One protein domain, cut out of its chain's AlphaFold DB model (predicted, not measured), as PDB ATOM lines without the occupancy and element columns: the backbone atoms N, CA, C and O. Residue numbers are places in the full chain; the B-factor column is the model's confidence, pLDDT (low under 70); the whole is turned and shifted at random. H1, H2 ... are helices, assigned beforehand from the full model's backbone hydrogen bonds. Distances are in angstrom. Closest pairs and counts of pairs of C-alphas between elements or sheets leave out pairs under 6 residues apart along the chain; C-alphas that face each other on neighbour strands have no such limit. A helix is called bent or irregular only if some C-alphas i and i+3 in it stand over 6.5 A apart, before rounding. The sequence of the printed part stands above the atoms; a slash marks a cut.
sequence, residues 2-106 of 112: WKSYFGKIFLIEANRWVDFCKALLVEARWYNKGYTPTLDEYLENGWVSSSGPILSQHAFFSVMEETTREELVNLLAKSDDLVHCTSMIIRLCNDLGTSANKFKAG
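What this domain is: This is residues 2 to 106 of the 112 residues of the protein "Terpene_synth_C domain-containing protein" of Camellia sinensis (UniProt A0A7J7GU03). One long helix, H1, runs along one side of an elongated model, and the short helices H2 and H3 follow one another back along it. On the side of H2 and H3 away from H1, the second long helix, H5, crosses the place where H2 gives way to H3, and residues 96 to 106, of which 96 to 105 belong to H5, stick out; H4 lies between H3 and H5 along the chain, joined to each by a tight link. The printed part has 105 residues with five named helices, H1 to H5 in chain order, and no named strand: the class is all helix. The whole is loose, with a radius of gyration of the C-alphas of 16.5 A, and its outline is a rod spanning 53 by 24 by 23 A.

Where its parts are: Find C-alpha 2 at (173.806, 148.361, 256.113); from there H1, residues 2 to 33, runs 46.6 A to C-alpha 33 at (147.875, 131.997, 291.245). Next come H2, residues 39 to 49, and H3, residues 52 to 63. H2 is neither bent nor irregular, but only just: C-alphas 44 and 47 are 6.2 A apart. H4 is residues 69 to 78. H5, residues 80 to 105, runs 36.8 A and ends at C-alpha 105, (167.954, 124.284, 302.606).

How they stand to each other: Start at the hub, H3, which touches H1, H4 and H5. H1 touches H3 with residues 13 to 20 alone, opposite ways at a shallow tilt of 24 degrees; the closest C-alphas, of Arg 16 and Ile 54, are 6.2 A apart. Look next at Gly 52 and Ser 87, the closest C-alphas of H3 and H5, 4.1 A apart; these helices touch at a steep tilt of 58 degrees. H3 and H4, a helical hairpin, only just touch, with 3 pairs of C-alphas within 8 A, the closest being Gln 57 and Leu 76 at 7.6 A. H1 and H2, also a helical hairpin, touch at a steep tilt of 39 degrees, with the C-alphas of Ala 23 and Ser 49 closest at 5.0 A. H2 and H5 touch about perpendicular, at 76 degrees, closest at the C-alphas of Trp 47 and Ser 87, 5.0 A. H1 is apart from H4 and H5. Every O i to N i+4 pair is within hydrogen-bond range in H1, H3 and H5; in H2 it is 6 of 7 and in H4 5 of 6.

The domain as a whole: The C-alphas farthest apart, of Trp 2 and Gly 106, are 54.5 A apart. The printed part has no cut, and its four links are tight. Look for pLDDT under 70 at residues 2 to 6, 8, 64 to 70, 73 and 101 to 106.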
ATOM      1  N   TRP A   2     173.419 148.973 254.820       46.31
ATOM      2  CA  TRP A   2     173.806 148.361 256.113       46.31
ATOM      3  C   TRP A   2     172.856 148.656 257.292       46.31
ATOM      4  O   TRP A   2     172.693 147.815 258.170       46.31
ATOM      5  N   LYS A   3     172.135 149.789 257.271       50.22
ATOM      6  CA  LYS A   3     171.121 150.130 258.294       50.22
ATOM      7  C   LYS A   3     169.960 149.121 258.379       50.22
ATOM      8  O   LYS A   3     169.441 148.879 259.458       50.22
ATOM      9  N   SER A   4     169.578 148.504 257.257       60.47
ATOM     10  CA  SER A   4     168.497 147.503 257.206       60.47
ATOM     11  C   SER A   4     168.894 146.169 257.855       60.47
ATOM     12  O   SER A   4     168.049 145.484 258.423       60.47
ATOM     13  N   TYR A   5     170.180 145.817 257.814       61.12
ATOM     14  CA  TYR A   5     170.697 144.557 258.344       61.12
ATOM     15  C   TYR A   5     170.871 144.579 259.864       61.12
ATOM     16  O   TYR A   5     170.382 143.673 260.535       61.12
ATOM     17  N   PHE A   6     171.477 145.646 260.401       65.62
ATOM     18  CA  PHE A   6     171.505 145.870 261.850       65.62
ATOM     19  C   PHE A   6     170.090 145.899 262.423       65.62
ATOM     20  O   PHE A   6     169.849 145.295 263.457       65.62
ATOM     21  N   GLY A   7     169.140 146.502 261.697       70.44
ATOM     22  CA  GLY A   7     167.724 146.436 262.049       70.44
ATOM     23  C   GLY A   7     167.194 145.002 262.134       70.44
ATOM     24  O   GLY A   7     166.554 144.661 263.117       70.44
ATOM     25  N   LYS A   8     167.481 144.133 261.155       69.75
ATOM     26  CA  LYS A   8     167.008 142.735 261.167       69.75
ATOM     27  C   LYS A   8     167.624 141.891 262.285       69.75
ATOM     28  O   LYS A   8     166.880 141.184 262.952       69.75
ATOM     29  N   ILE A   9     168.938 141.966 262.507       71.69
ATOM     30  CA  ILE A   9     169.581 141.238 263.617       71.69
ATOM     31  C   ILE A   9     169.049 141.740 264.953       71.69
ATOM     32  O   ILE A   9     168.633 140.938 265.779       71.69
ATOM     33  N   PHE A  10     168.991 143.060 265.130       76.50
ATOM     34  CA  PHE A  10     168.441 143.656 266.339       76.50
ATOM     35  C   PHE A  10     166.995 143.215 266.588       76.50
ATOM     36  O   PHE A  10     166.631 142.944 267.724       76.50
ATOM     37  N   LEU A  11     166.176 143.087 265.540       81.56
ATOM     38  CA  LEU A  11     164.812 142.574 265.664       81.56
ATOM     39  C   LEU A  11     164.771 141.093 266.069       81.56
ATOM     40  O   LEU A  11     163.935 140.729 266.888       81.56
ATOM     41  N   ILE A  12     165.654 140.242 265.534       79.62
ATOM     42  CA  ILE A  12     165.727 138.820 265.917       79.62
ATOM     43  C   ILE A  12     166.156 138.683 267.384       79.62
ATOM     44  O   ILE A  12     165.535 137.937 268.139       79.62
ATOM     45  N   GLU A  13     167.168 139.442 267.803       80.12
ATOM     46  CA  GLU A  13     167.603 139.545 269.200       80.12
ATOM     47  C   GLU A  13     166.464 140.017 270.109       80.12
ATOM     48  O   GLU A  13     166.097 139.338 271.067       80.12
ATOM     49  N   ALA A  14     165.840 141.147 269.774       88.12
ATOM     50  CA  ALA A  14     164.756 141.717 270.563       88.12
ATOM     51  C   ALA A  14     163.564 140.757 270.692       88.12
ATOM     52  O   ALA A  14     163.014 140.616 271.782       88.12
ATOM     53  N   ASN A  15     163.185 140.061 269.615       90.12
ATOM     54  CA  ASN A  15     162.090 139.092 269.651       90.12
ATOM     55  C   ASN A  15     162.382 137.937 270.610       90.12
ATOM     56  O   ASN A  15     161.510 137.542 271.378       90.12
ATOM     57  N   ARG A  16     163.621 137.443 270.638       90.50
ATOM     58  CA  ARG A  16     164.004 136.329 271.515       90.50
ATOM     59  C   ARG A  16     164.001 136.731 272.982       90.50
ATOM     60  O   ARG A  16     163.494 135.980 273.810       90.50
ATOM     61  N   TRP A  17     164.459 137.944 273.289       94.81
ATOM     62  CA  TRP A  17     164.298 138.548 274.615       94.81
ATOM     63  C   TRP A  17     162.830 138.706 275.016       94.81
ATOM     64  O   TRP A  17     162.464 138.409 276.152       94.81
ATOM     65  N   VAL A  18     161.972 139.136 274.089       97.00
ATOM     66  CA  VAL A  18     160.528 139.241 274.331       97.00
ATOM     67  C   VAL A  18     159.918 137.875 274.649       97.00
ATOM     68  O   VAL A  18     159.132 137.779 275.592       97.00
ATOM     69  N   ASP A  19     160.273 136.826 273.910       96.19
ATOM     70  CA  ASP A  19     159.742 135.476 274.127       96.19
ATOM     71  C   ASP A  19     160.195 134.892 275.469       96.19
ATOM     72  O   ASP A  19     159.373 134.372 276.225       96.19
ATOM     73  N   PHE A  20     161.463 135.082 275.834       97.50
ATOM     74  CA  PHE A  20     161.979 134.717 277.154       97.50
ATOM     75  C   PHE A  20     161.239 135.431 278.291       97.50
ATOM     76  O   PHE A  20     160.756 134.787 279.222       97.50
ATOM     77  N   CYS A  21     161.076 136.754 278.201       98.06
ATOM     78  CA  CYS A  21     160.351 137.529 279.209       98.06
ATOM     79  C   CYS A  21     158.878 137.105 279.323       98.06
ATOM     80  O   CYS A  21     158.330 137.065 280.426       98.06
ATOM     81  N   LYS A  22     158.223 136.767 278.204       98.38
ATOM     82  CA  LYS A  22     156.859 136.218 278.222       98.38
ATOM     83  C   LYS A  22     156.811 134.864 278.924       98.38
ATOM     84  O   LYS A  22     155.903 134.657 279.726       98.38
ATOM     85  N   ALA A  23     157.774 133.981 278.665       98.44
ATOM     86  CA  ALA A  23     157.841 132.672 279.307       98.44
ATOM     87  C   ALA A  23     158.074 132.791 280.826       98.44
ATOM     88  O   ALA A  23     157.394 132.124 281.607       98.44
ATOM     89  N   LEU A  24     158.940 133.712 281.266       98.19
ATOM     90  CA  LEU A  24     159.099 134.041 282.691       98.19
ATOM     91  C   LEU A  24     157.804 134.592 283.306       98.19
ATOM     92  O   LEU A  24     157.427 134.229 284.417       98.19
ATOM     93  N   LEU A  25     157.078 135.448 282.579       98.44
ATOM     94  CA  LEU A  25     155.797 135.978 283.044       98.44
ATOM     95  C   LEU A  25     154.733 134.880 283.200       98.44
ATOM     96  O   LEU A  25     153.880 134.984 284.083       98.44
ATOM     97  N   VAL A  26     154.753 133.843 282.360       98.44
ATOM     98  CA  VAL A  26     153.875 132.673 282.508       98.44
ATOM     99  C   VAL A  26     154.178 131.940 283.817       98.44
ATOM    100  O   VAL A  26     153.251 131.734 284.601       98.44
ATOM    101  N   GLU A  27     155.451 131.658 284.116       97.94
ATOM    102  CA  GLU A  27     155.852 131.036 285.390       97.94
ATOM    103  C   GLU A  27     155.451 131.895 286.594       97.94
ATOM    104  O   GLU A  27     154.821 131.400 287.532       97.94
ATOM    105  N   ALA A  28     155.702 133.206 286.536       97.88
ATOM    106  CA  ALA A  28     155.313 134.139 287.592       97.88
ATOM    107  C   ALA A  28     153.790 134.165 287.817       97.88
ATOM    108  O   ALA A  28     153.315 134.280 288.950       97.88
ATOM    109  N   ARG A  29     152.990 134.033 286.750       98.12
ATOM    110  CA  ARG A  29     151.526 133.936 286.850       98.12
ATOM    111  C   ARG A  29     151.082 132.618 287.465       98.12
ATOM    112  O   ARG A  29     150.152 132.648 288.271       98.12
ATOM    113  N   TRP A  30     151.699 131.496 287.094       98.12
ATOM    114  CA  TRP A  30     151.424 130.203 287.725       98.12
ATOM    115  C   TRP A  30     151.708 130.274 289.221       98.12
ATOM    116  O   TRP A  30     150.822 129.983 290.025       98.12
ATOM    117  N   TYR A  31     152.882 130.795 289.580       95.19
ATOM    118  CA  TYR A  31     153.294 130.998 290.961       95.19
ATOM    119  C   TYR A  31     152.308 131.874 291.746       95.19
ATOM    120  O   TYR A  31     151.787 131.451 292.777       95.19
ATOM    121  N   ASN A  32     151.983 133.066 291.235       96.69
ATOM    122  CA  ASN A  32     151.100 134.011 291.924       96.69
ATOM    123  C   ASN A  32     149.659 133.491 292.080       96.69
ATOM    124  O   ASN A  32     148.952 133.882 293.004       96.69
ATOM    125  N   LYS A  33     149.206 132.615 291.176       96.75
ATOM    126  CA  LYS A  33     147.875 131.997 291.245       96.75
ATOM    127  C   LYS A  33     147.851 130.689 292.039       96.75
ATOM    128  O   LYS A  33     146.773 130.120 292.188       96.75
ATOM    129  N   GLY A  34     149.001 130.182 292.493       94.31
ATOM    130  CA  GLY A  34     149.112 128.833 293.055       94.31
ATOM    131  C   GLY A  34     148.717 127.733 292.061       94.31
ATOM    132  O   GLY A  34     148.323 126.643 292.467       94.31
ATOM    133  N   TYR A  35     148.770 128.025 290.760       96.44
ATOM    134  CA  TYR A  35     148.434 127.064 289.719       96.44
ATOM    135  C   TYR A  35     149.598 126.094 289.531       96.44
ATOM    136  O   TYR A  35     150.743 126.517 289.377       96.44
ATOM    137  N   THR A  36     149.294 124.800 289.533       96.06
ATOM    138  CA  THR A  36     150.275 123.746 289.263       96.06
ATOM    139  C   THR A  36     150.092 123.286 287.818       96.06
ATOM    140  O   THR A  36     149.078 122.640 287.544       96.06
ATOM    141  N   PRO A  37     151.005 123.638 286.894       97.12
ATOM    142  CA  PRO A  37     150.935 123.157 285.520       97.12
ATOM    143  C   PRO A  37     151.152 121.644 285.465       97.12
ATOM    144  O   PRO A  37     151.797 121.053 286.338       97.12
ATOM    145  N   THR A  38     150.643 121.016 284.410       98.06
ATOM    146  CA  THR A  38     151.084 119.667 284.036       98.06
ATOM    147  C   THR A  38     152.565 119.674 283.647       98.06
ATOM    148  O   THR A  38     153.138 120.726 283.353       98.06
ATOM    149  N   LEU A  39     153.207 118.500 283.643       95.75
ATOM    150  CA  LEU A  39     154.612 118.394 283.237       95.75
ATOM    151  C   LEU A  39     154.819 118.914 281.808       95.75
ATOM    152  O   LEU A  39     155.757 119.666 281.575       95.75
ATOM    153  N   ASP A  40     153.921 118.565 280.888       97.88
ATOM    154  CA  ASP A  40     154.018 118.985 279.491       97.88
ATOM    155  C   ASP A  40     153.868 120.507 279.361       97.88
ATOM    156  O   ASP A  40     154.724 121.153 278.768       97.88
ATOM    157  N   GLU A  41     152.860 121.114 280.000       97.81
ATOM    158  CA  GLU A  41     152.702 122.580 280.018       97.81
ATOM    159  C   GLU A  41     153.929 123.284 280.607       97.81
ATOM    160  O   GLU A  41     154.376 124.311 280.090       97.81
ATOM    161  N   TYR A  42     154.478 122.731 281.691       97.94
ATOM    162  CA  TYR A  42     155.666 123.269 282.335       97.94
ATOM    163  C   TYR A  42     156.888 123.190 281.423       97.94
ATOM    164  O   TYR A  42     157.601 124.180 281.306       97.94
ATOM    165  N   LEU A  43     157.136 122.053 280.769       97.81
ATOM    166  CA  LEU A  43     158.300 121.867 279.901       97.81
ATOM    167  C   LEU A  43     158.190 122.679 278.606       97.81
ATOM    168  O   LEU A  43     159.184 123.284 278.206       97.81
ATOM    169  N   GLU A  44     156.994 122.778 278.021       97.81
ATOM    170  CA  GLU A  44     156.717 123.588 276.824       97.81
ATOM    171  C   GLU A  44     157.002 125.080 277.042       97.81
ATOM    172  O   GLU A  44     157.535 125.754 276.165       97.81
ATOM    173  N   ASN A  45     156.705 125.619 278.227       98.38
ATOM    174  CA  ASN A  45     157.144 126.971 278.585       98.38
ATOM    175  C   ASN A  45     158.611 126.987 279.058       98.38
ATOM    176  O   ASN A  45     159.368 127.920 278.783       98.38
ATOM    177  N   GLY A  46     158.997 125.928 279.766       97.44
ATOM    178  CA  GLY A  46     160.235 125.751 280.509       97.44
ATOM    179  C   GLY A  46     161.487 125.803 279.650       97.44
ATOM    180  O   GLY A  46     162.491 126.369 280.084       97.44
ATOM    181  N   TRP A  47     161.459 125.238 278.442       97.69
ATOM    182  CA  TRP A  47     162.611 125.301 277.538       97.69
ATOM    183  C   TRP A  47     162.877 126.730 277.054       97.69
ATOM    184  O   TRP A  47     164.028 127.098 276.854       97.69
ATOM    185  N   VAL A  48     161.846 127.572 276.931       97.69
ATOM    186  CA  VAL A  48     162.024 128.987 276.581       97.69
ATOM    187  C   VAL A  48     162.520 129.775 277.792       97.69
ATOM    188  O   VAL A  48     163.531 130.472 277.707       97.69
ATOM    189  N   SER A  49     161.856 129.632 278.942       97.94
ATOM    190  CA  SER A  49     162.203 130.335 280.187       97.94
ATOM    191  C   SER A  49     163.516 129.867 280.826       97.94
ATOM    192  O   SER A  49     163.999 130.512 281.753       97.94
ATOM    193  N   SER A  50     164.145 128.793 280.333       97.00
ATOM    194  CA  SER A  50     165.468 128.346 280.797       97.00
ATOM    195  C   SER A  50     166.624 129.213 280.294       97.00
ATOM    196  O   SER A  50     167.769 128.958 280.659       97.00
ATOM    197  N   SER A  51     166.345 130.213 279.447       95.75
ATOM    198  CA  SER A  51     167.305 131.027 278.678       95.75
ATOM    199  C   SER A  51     168.058 130.283 277.569       95.75
ATOM    200  O   SER A  51     168.793 130.914 276.808       95.75
ATOM    201  N   GLY A  52     167.833 128.975 277.403       94.94
ATOM    202  CA  GLY A  52     168.500 128.150 276.393       94.94
ATOM    203  C   GLY A  52     168.447 128.712 274.963       94.94
ATOM    204  O   GLY A  52     169.503 128.790 274.324       94.94
ATOM    205  N   PRO A  53     167.293 129.200 274.460       93.81
ATOM    206  CA  PRO A  53     167.209 129.739 273.104       93.81
ATOM    207  C   PRO A  53     168.009 131.029 272.914       93.81
ATOM    208  O   PRO A  53     168.684 131.188 271.898       93.81
ATOM    209  N   ILE A  54     167.980 131.931 273.903       92.81
ATOM    210  CA  ILE A  54     168.747 133.187 273.876       92.81
ATOM    211  C   ILE A  54     170.248 132.897 273.924       92.81
ATOM    212  O   ILE A  54     171.006 133.441 273.122       92.81
ATOM    213  N   LEU A  55     170.683 132.013 274.826       92.44
ATOM    214  CA  LEU A  55     172.093 131.637 274.944       92.44
ATOM    215  C   LEU A  55     172.611 130.988 273.659       92.44
ATOM    216  O   LEU A  55     173.695 131.337 273.194       92.44
ATOM    217  N   SER A  56     171.820 130.097 273.057       89.69
ATOM    218  CA  SER A  56     172.168 129.450 271.787       89.69
ATOM    219  C   SER A  56     172.328 130.480 270.670       89.69
ATOM    220  O   SER A  56     173.308 130.448 269.931       89.69
ATOM    221  N   GLN A  57     171.408 131.443 270.577       85.81
ATOM    222  CA  GLN A  57     171.487 132.511 269.586       85.81
ATOM    223  C   GLN A  57     172.736 133.384 269.763       85.81
ATOM    224  O   GLN A  57     173.474 133.595 268.799       85.81
ATOM    225  N   HIS A  58     173.023 133.839 270.985       86.38
ATOM    226  CA  HIS A  58     174.244 134.596 271.263       86.38
ATOM    227  C   HIS A  58     175.510 133.788 270.949       86.38
ATOM    228  O   HIS A  58     176.466 134.344 270.406       86.38
ATOM    229  N   ALA A  59     175.515 132.480 271.226       86.44
ATOM    230  CA  ALA A  59     176.626 131.598 270.879       86.44
ATOM    231  C   ALA A  59     176.826 131.506 269.358       86.44
ATOM    232  O   ALA A  59     177.948 131.677 268.884       86.44
ATOM    233  N   PHE A  60     175.753 131.330 268.578       80.62
ATOM    234  CA  PHE A  60     175.834 131.322 267.115       80.62
ATOM    235  C   PHE A  60     176.417 132.625 266.557       80.62
ATOM    236  O   PHE A  60     177.284 132.577 265.688       80.62
ATOM    237  N   PHE A  61     176.001 133.780 267.085       77.94
ATOM    238  CA  PHE A  61     176.568 135.071 266.686       77.94
ATOM    239  C   PHE A  61     178.027 135.261 267.120       77.94
ATOM    240  O   PHE A  61     178.765 135.967 266.440       77.94
ATOM    241  N   SER A  62     178.449 134.647 268.228       79.00
ATOM    242  CA  SER A  62     179.808 134.801 268.771       79.00
ATOM    243  C   SER A  62     180.846 133.914 268.081       79.00
ATOM    244  O   SER A  62     182.021 134.257 268.071       79.00
ATOM    245  N   VAL A  63     180.435 132.763 267.537       73.69
ATOM    246  CA  VAL A  63     181.349 131.773 266.934       73.69
ATOM    247  C   VAL A  63     181.512 131.976 265.421       73.69
ATOM    248  O   VAL A  63     182.510 131.553 264.844       73.69
ATOM    249  N   MET A  64     180.557 132.627 264.757       65.50
ATOM    250  CA  MET A  64     180.565 132.776 263.301       65.50
ATOM    251  C   MET A  64     181.171 134.117 262.865       65.50
ATOM    252  O   MET A  64     180.458 135.033 262.467       65.50
ATOM    253  N   GLU A  65     182.502 134.215 262.930       59.56
ATOM    254  CA  GLU A  65     183.264 135.392 262.470       59.56
ATOM    255  C   GLU A  65     183.408 135.444 260.926       59.56
ATOM    256  O   GLU A  65     183.568 136.524 260.363       59.56
ATOM    257  N   GLU A  66     183.256 134.310 260.215       58.25
ATOM    258  CA  GLU A  66     183.504 134.205 258.755       58.25
ATOM    259  C   GLU A  66     182.329 133.680 257.896       58.25
ATOM    260  O   GLU A  66     182.452 133.553 256.678       58.25
ATOM    261  N   THR A  67     181.172 133.368 258.481       63.41
ATOM    262  CA  THR A  67     180.041 132.780 257.735       63.41
ATOM    263  C   THR A  67     179.201 133.852 257.040       63.41
ATOM    264  O   THR A  67     178.972 134.937 257.585       63.41
ATOM    265  N   THR A  68     178.696 133.573 255.831       66.56
ATOM    266  CA  THR A  68     177.873 134.567 255.136       66.56
ATOM    267  C   THR A  68     176.541 134.780 255.859       66.56
ATOM    268  O   THR A  68     175.954 133.901 256.493       66.56
ATOM    269  N   ARG A  69     176.031 136.004 255.748       66.00
ATOM    270  CA  ARG A  69     174.808 136.484 256.403       66.00
ATOM    271  C   ARG A  69     173.584 135.577 256.215       66.00
ATOM    272  O   ARG A  69     172.752 135.478 257.115       66.00
ATOM    273  N   GLU A  70     173.437 134.989 255.035       68.56
ATOM    274  CA  GLU A  70     172.298 134.142 254.666       68.56
ATOM    275  C   GLU A  70     172.448 132.717 255.201       68.56
ATOM    276  O   GLU A  70     171.463 132.106 255.614       68.56
ATOM    277  N   GLU A  71     173.677 132.214 255.270       72.25
ATOM    278  CA  GLU A  71     173.989 130.934 255.901       72.25
ATOM    279  C   GLU A  71     173.688 130.972 257.398       72.25
ATOM    280  O   GLU A  71     173.106 130.024 257.907       72.25
ATOM    281  N   LEU A  72     173.970 132.083 258.086       70.94
ATOM    282  CA  LEU A  72     173.692 132.226 259.518       70.94
ATOM    283  C   LEU A  72     172.190 132.187 259.838       70.94
ATOM    284  O   LEU A  72     171.760 131.470 260.736       70.94
ATOM    285  N   VAL A  73     171.372 132.915 259.071       69.44
ATOM    286  CA  VAL A  73     169.906 132.885 259.226       69.44
ATOM    287  C   VAL A  73     169.351 131.495 258.899       69.44
ATOM    288  O   VAL A  73     168.486 130.997 259.617       69.44
ATOM    289  N   ASN A  74     169.873 130.843 257.856       72.94
ATOM    290  CA  ASN A  74     169.480 129.480 257.501       72.94
ATOM    291  C   ASN A  74     169.919 128.446 258.545       72.94
ATOM    292  O   ASN A  74     169.182 127.497 258.791       72.94
ATOM    293  N   LEU A  75     171.096 128.603 259.150       74.06
ATOM    294  CA  LEU A  75     171.586 127.734 260.220       74.06
ATOM    295  C   LEU A  75     170.720 127.876 261.465       74.06
ATOM    296  O   LEU A  75     170.270 126.863 261.983       74.06
ATOM    297  N   LEU A  76     170.414 129.111 261.877       70.94
ATOM    298  CA  LEU A  76     169.499 129.375 262.988       70.94
ATOM    299  C   LEU A  76     168.144 128.699 262.754       70.94
ATOM    300  O   LEU A  76     167.695 127.950 263.615       70.94
ATOM    301  N   ALA A  77     167.556 128.872 261.567       71.31
ATOM    302  CA  ALA A  77     166.274 128.259 261.212       71.31
ATOM    303  C   ALA A  77     166.322 126.721 261.125       71.31
ATOM    304  O   ALA A  77     165.335 126.052 261.398       71.31
ATOM    305  N   LYS A  78     167.460 126.133 260.735       79.19
ATOM    306  CA  LYS A  78     167.643 124.669 260.691       79.19
ATOM    307  C   LYS A  78     168.019 124.071 262.044       79.19
ATOM    308  O   LYS A  78     167.977 122.855 262.201       79.19
ATOM    309  N   SER A  79     168.429 124.908 262.993       81.50
ATOM    310  CA  SER A  79     168.890 124.485 264.312       81.50
ATOM    311  C   SER A  79     167.776 124.406 265.349       81.50
ATOM    312  O   SER A  79     168.085 124.144 266.505       81.50
ATOM    313  N   ASP A  80     166.509 124.600 264.972       85.38
ATOM    314  CA  ASP A  80     165.384 124.637 265.917       85.38
ATOM    315  C   ASP A  80     165.340 123.397 266.827       85.38
ATOM    316  O   ASP A  80     165.274 123.548 268.046       85.38
ATOM    317  N   ASP A  81     165.516 122.189 266.278       90.38
ATOM    318  CA  ASP A  81     165.568 120.951 267.072       90.38
ATOM    319  C   ASP A  81     166.771 120.915 268.025       90.38
ATOM    320  O   ASP A  81     166.659 120.473 269.170       90.38
ATOM    321  N   LEU A  82     167.931 121.401 267.573       90.69
ATOM    322  CA  LEU A  82     169.148 121.462 268.386       90.69
ATOM    323  C   LEU A  82     168.983 122.464 269.531       90.69
ATOM    324  O   LEU A  82     169.326 122.157 270.674       90.69
ATOM    325  N   VAL A  83     168.448 123.648 269.232       92.56
ATOM    326  CA  VAL A  83     168.157 124.696 270.211       92.56
ATOM    327  C   VAL A  83     167.128 124.194 271.210       92.56
ATOM    328  O   VAL A  83     167.345 124.343 272.412       92.56
ATOM    329  N   HIS A  84     166.059 123.543 270.753       94.44
ATOM    330  CA  HIS A  84     165.046 122.948 271.617       94.44
ATOM    331  C   HIS A  84     165.655 121.888 272.545       94.44
ATOM    332  O   HIS A  84     165.566 122.019 273.766       94.44
ATOM    333  N   CYS A  85     166.360 120.891 272.000       95.31
ATOM    334  CA  CYS A  85     167.006 119.840 272.793       95.31
ATOM    335  C   CYS A  85     167.998 120.413 273.816       95.31
ATOM    336  O   CYS A  85     167.990 120.023 274.983       95.31
ATOM    337  N   THR A  86     168.828 121.374 273.403       95.06
ATOM    338  CA  THR A  86     169.802 122.029 274.291       95.06
ATOM    339  C   THR A  86     169.096 122.797 275.406       95.06
ATOM    340  O   THR A  86     169.478 122.707 276.571       95.06
ATOM    341  N   SER A  87     168.023 123.510 275.072       96.88
ATOM    342  CA  SER A  87     167.237 124.289 276.030       96.88
ATOM    343  C   SER A  87     166.484 123.411 277.028       96.88
ATOM    344  O   SER A  87     166.383 123.769 278.205       96.88
ATOM    345  N   MET A  88     166.019 122.242 276.579       97.81
ATOM    346  CA  MET A  88     165.444 121.201 277.428       97.81
ATOM    347  C   MET A  88     166.477 120.633 278.402       97.81
ATOM    348  O   MET A  88     166.193 120.520 279.592       97.81
ATOM    349  N   ILE A  89     167.696 120.341 277.941       97.56
ATOM    350  CA  ILE A  89     168.786 119.894 278.820       97.56
ATOM    351  C   ILE A  89     169.089 120.962 279.879       97.56
ATOM    352  O   ILE A  89     169.152 120.641 281.064       97.56
ATOM    353  N   ILE A  90     169.208 122.233 279.478       96.38
ATOM    354  CA  ILE A  90     169.439 123.353 280.406       96.38
ATOM    355  C   ILE A  90     168.325 123.430 281.457       96.38
ATOM    356  O   ILE A  90     168.628 123.514 282.649       96.38
ATOM    357  N   ARG A  91     167.051 123.355 281.040       97.06
ATOM    358  CA  ARG A  91     165.887 123.349 281.942       97.06
ATOM    359  C   ARG A  91     165.987 122.218 282.964       97.06
ATOM    360  O   ARG A  91     165.965 122.470 284.166       97.06
ATOM    361  N   LEU A  92     166.160 120.986 282.499       96.38
ATOM    362  CA  LEU A  92     166.188 119.808 283.368       96.38
ATOM    363  C   LEU A  92     167.377 119.833 284.340       96.38
ATOM    364  O   LEU A  92     167.221 119.511 285.518       96.38
ATOM    365  N   CYS A  93     168.559 120.258 283.884       95.69
ATOM    366  CA  CYS A  93     169.725 120.419 284.750       95.69
ATOM    367  C   CYS A  93     169.518 121.515 285.806       95.69
ATOM    368  O   CYS A  93     169.898 121.323 286.965       95.69
ATOM    369  N   ASN A  94     168.910 122.647 285.432       92.31
ATOM    370  CA  ASN A  94     168.592 123.727 286.363       92.31
ATOM    371  C   ASN A  94     167.609 123.267 287.451       92.31
ATOM    372  O   ASN A  94     167.841 123.506 288.640       92.31
ATOM    373  N   ASP A  95     166.561 122.546 287.057       92.81
ATOM    374  CA  ASP A  95     165.539 122.040 287.971       92.81
ATOM    375  C   ASP A  95     166.109 120.970 288.916       92.81
ATOM    376  O   ASP A  95     165.843 120.983 290.125       92.81
ATOM    377  N   LEU A  96     166.963 120.076 288.404       91.31
ATOM    378  CA  LEU A  96     167.660 119.078 289.218       91.31
ATOM    379  C   LEU A  96     168.595 119.738 290.244       91.31
ATOM    380  O   LEU A  96     168.601 119.362 291.417       91.31
ATOM    381  N   GLY A  97     169.354 120.756 289.833       87.50
ATOM    382  CA  GLY A  97     170.234 121.497 290.739       87.50
ATOM    383  C   GLY A  97     169.458 122.261 291.817       87.50
ATOM    384  O   GLY A  97     169.805 122.219 293.000       87.50
ATOM    385  N   THR A  98     168.365 122.921 291.430       81.19
ATOM    386  CA  THR A  98     167.540 123.718 292.347       81.19
ATOM    387  C   THR A  98     166.767 122.840 293.325       81.19
ATOM    388  O   THR A  98     166.692 123.163 294.511       81.19
ATOM    389  N   SER A  99     166.222 121.708 292.872       77.88
ATOM    390  CA  SER A  99     165.547 120.753 293.756       77.88
ATOM    391  C   SER A  99     166.506 120.197 294.808       77.88
ATOM    392  O   SER A  99     166.179 120.238 295.993       77.88
ATOM    393  N   ALA A 100     167.723 119.795 294.426       70.19
ATOM    394  CA  ALA A 100     168.744 119.334 295.369       70.19
ATOM    395  C   ALA A 100     169.090 120.389 296.436       70.19
ATOM    396  O   ALA A 100     169.280 120.051 297.607       70.19
ATOM    397  N   ASN A 101     169.130 121.669 296.057       63.81
ATOM    398  CA  ASN A 101     169.353 122.772 296.992       63.81
ATOM    399  C   ASN A 101     168.146 123.015 297.911       63.81
ATOM    400  O   ASN A 101     168.341 123.206 299.109       63.81
ATOM    401  N   LYS A 102     166.909 122.934 297.401       60.75
ATOM    402  CA  LYS A 102     165.678 123.037 298.209       60.75
ATOM    403  C   LYS A 102     165.572 121.914 299.243       60.75
ATOM    404  O   LYS A 102     165.234 122.174 300.394       60.75
ATOM    405  N   PHE A 103     165.930 120.684 298.869       59.38
ATOM    406  CA  PHE A 103     165.988 119.561 299.811       59.38
ATOM    407  C   PHE A 103     166.999 119.796 300.941       59.38
ATOM    408  O   PHE A 103     166.747 119.399 302.075       59.38
ATOM    409  N   LYS A 104     168.128 120.453 300.650       62.59
ATOM    410  CA  LYS A 104     169.172 120.756 301.640       62.59
ATOM    411  C   LYS A 104     168.866 121.986 302.502       62.59
ATOM    412  O   LYS A 104     169.272 122.011 303.657       62.59
ATOM    413  N   ALA A 105     168.196 122.997 301.949       60.69
ATOM    414  CA  ALA A 105     167.954 124.284 302.606       60.69
ATOM    415  C   ALA A 105     166.612 124.364 303.360       60.69
ATOM    416  O   ALA A 105     166.434 125.256 304.186       60.69
ATOM    417  N   GLY A 106     165.675 123.446 303.102       55.72
ATOM    418  CA  GLY A 106     164.310 123.519 303.628       55.72
ATOM    419  C   GLY A 106     163.369 124.359 302.744       55.72
ATOM    420  O   GLY A 106     163.796 124.940 301.744       55.72
TER     421      GLY A 106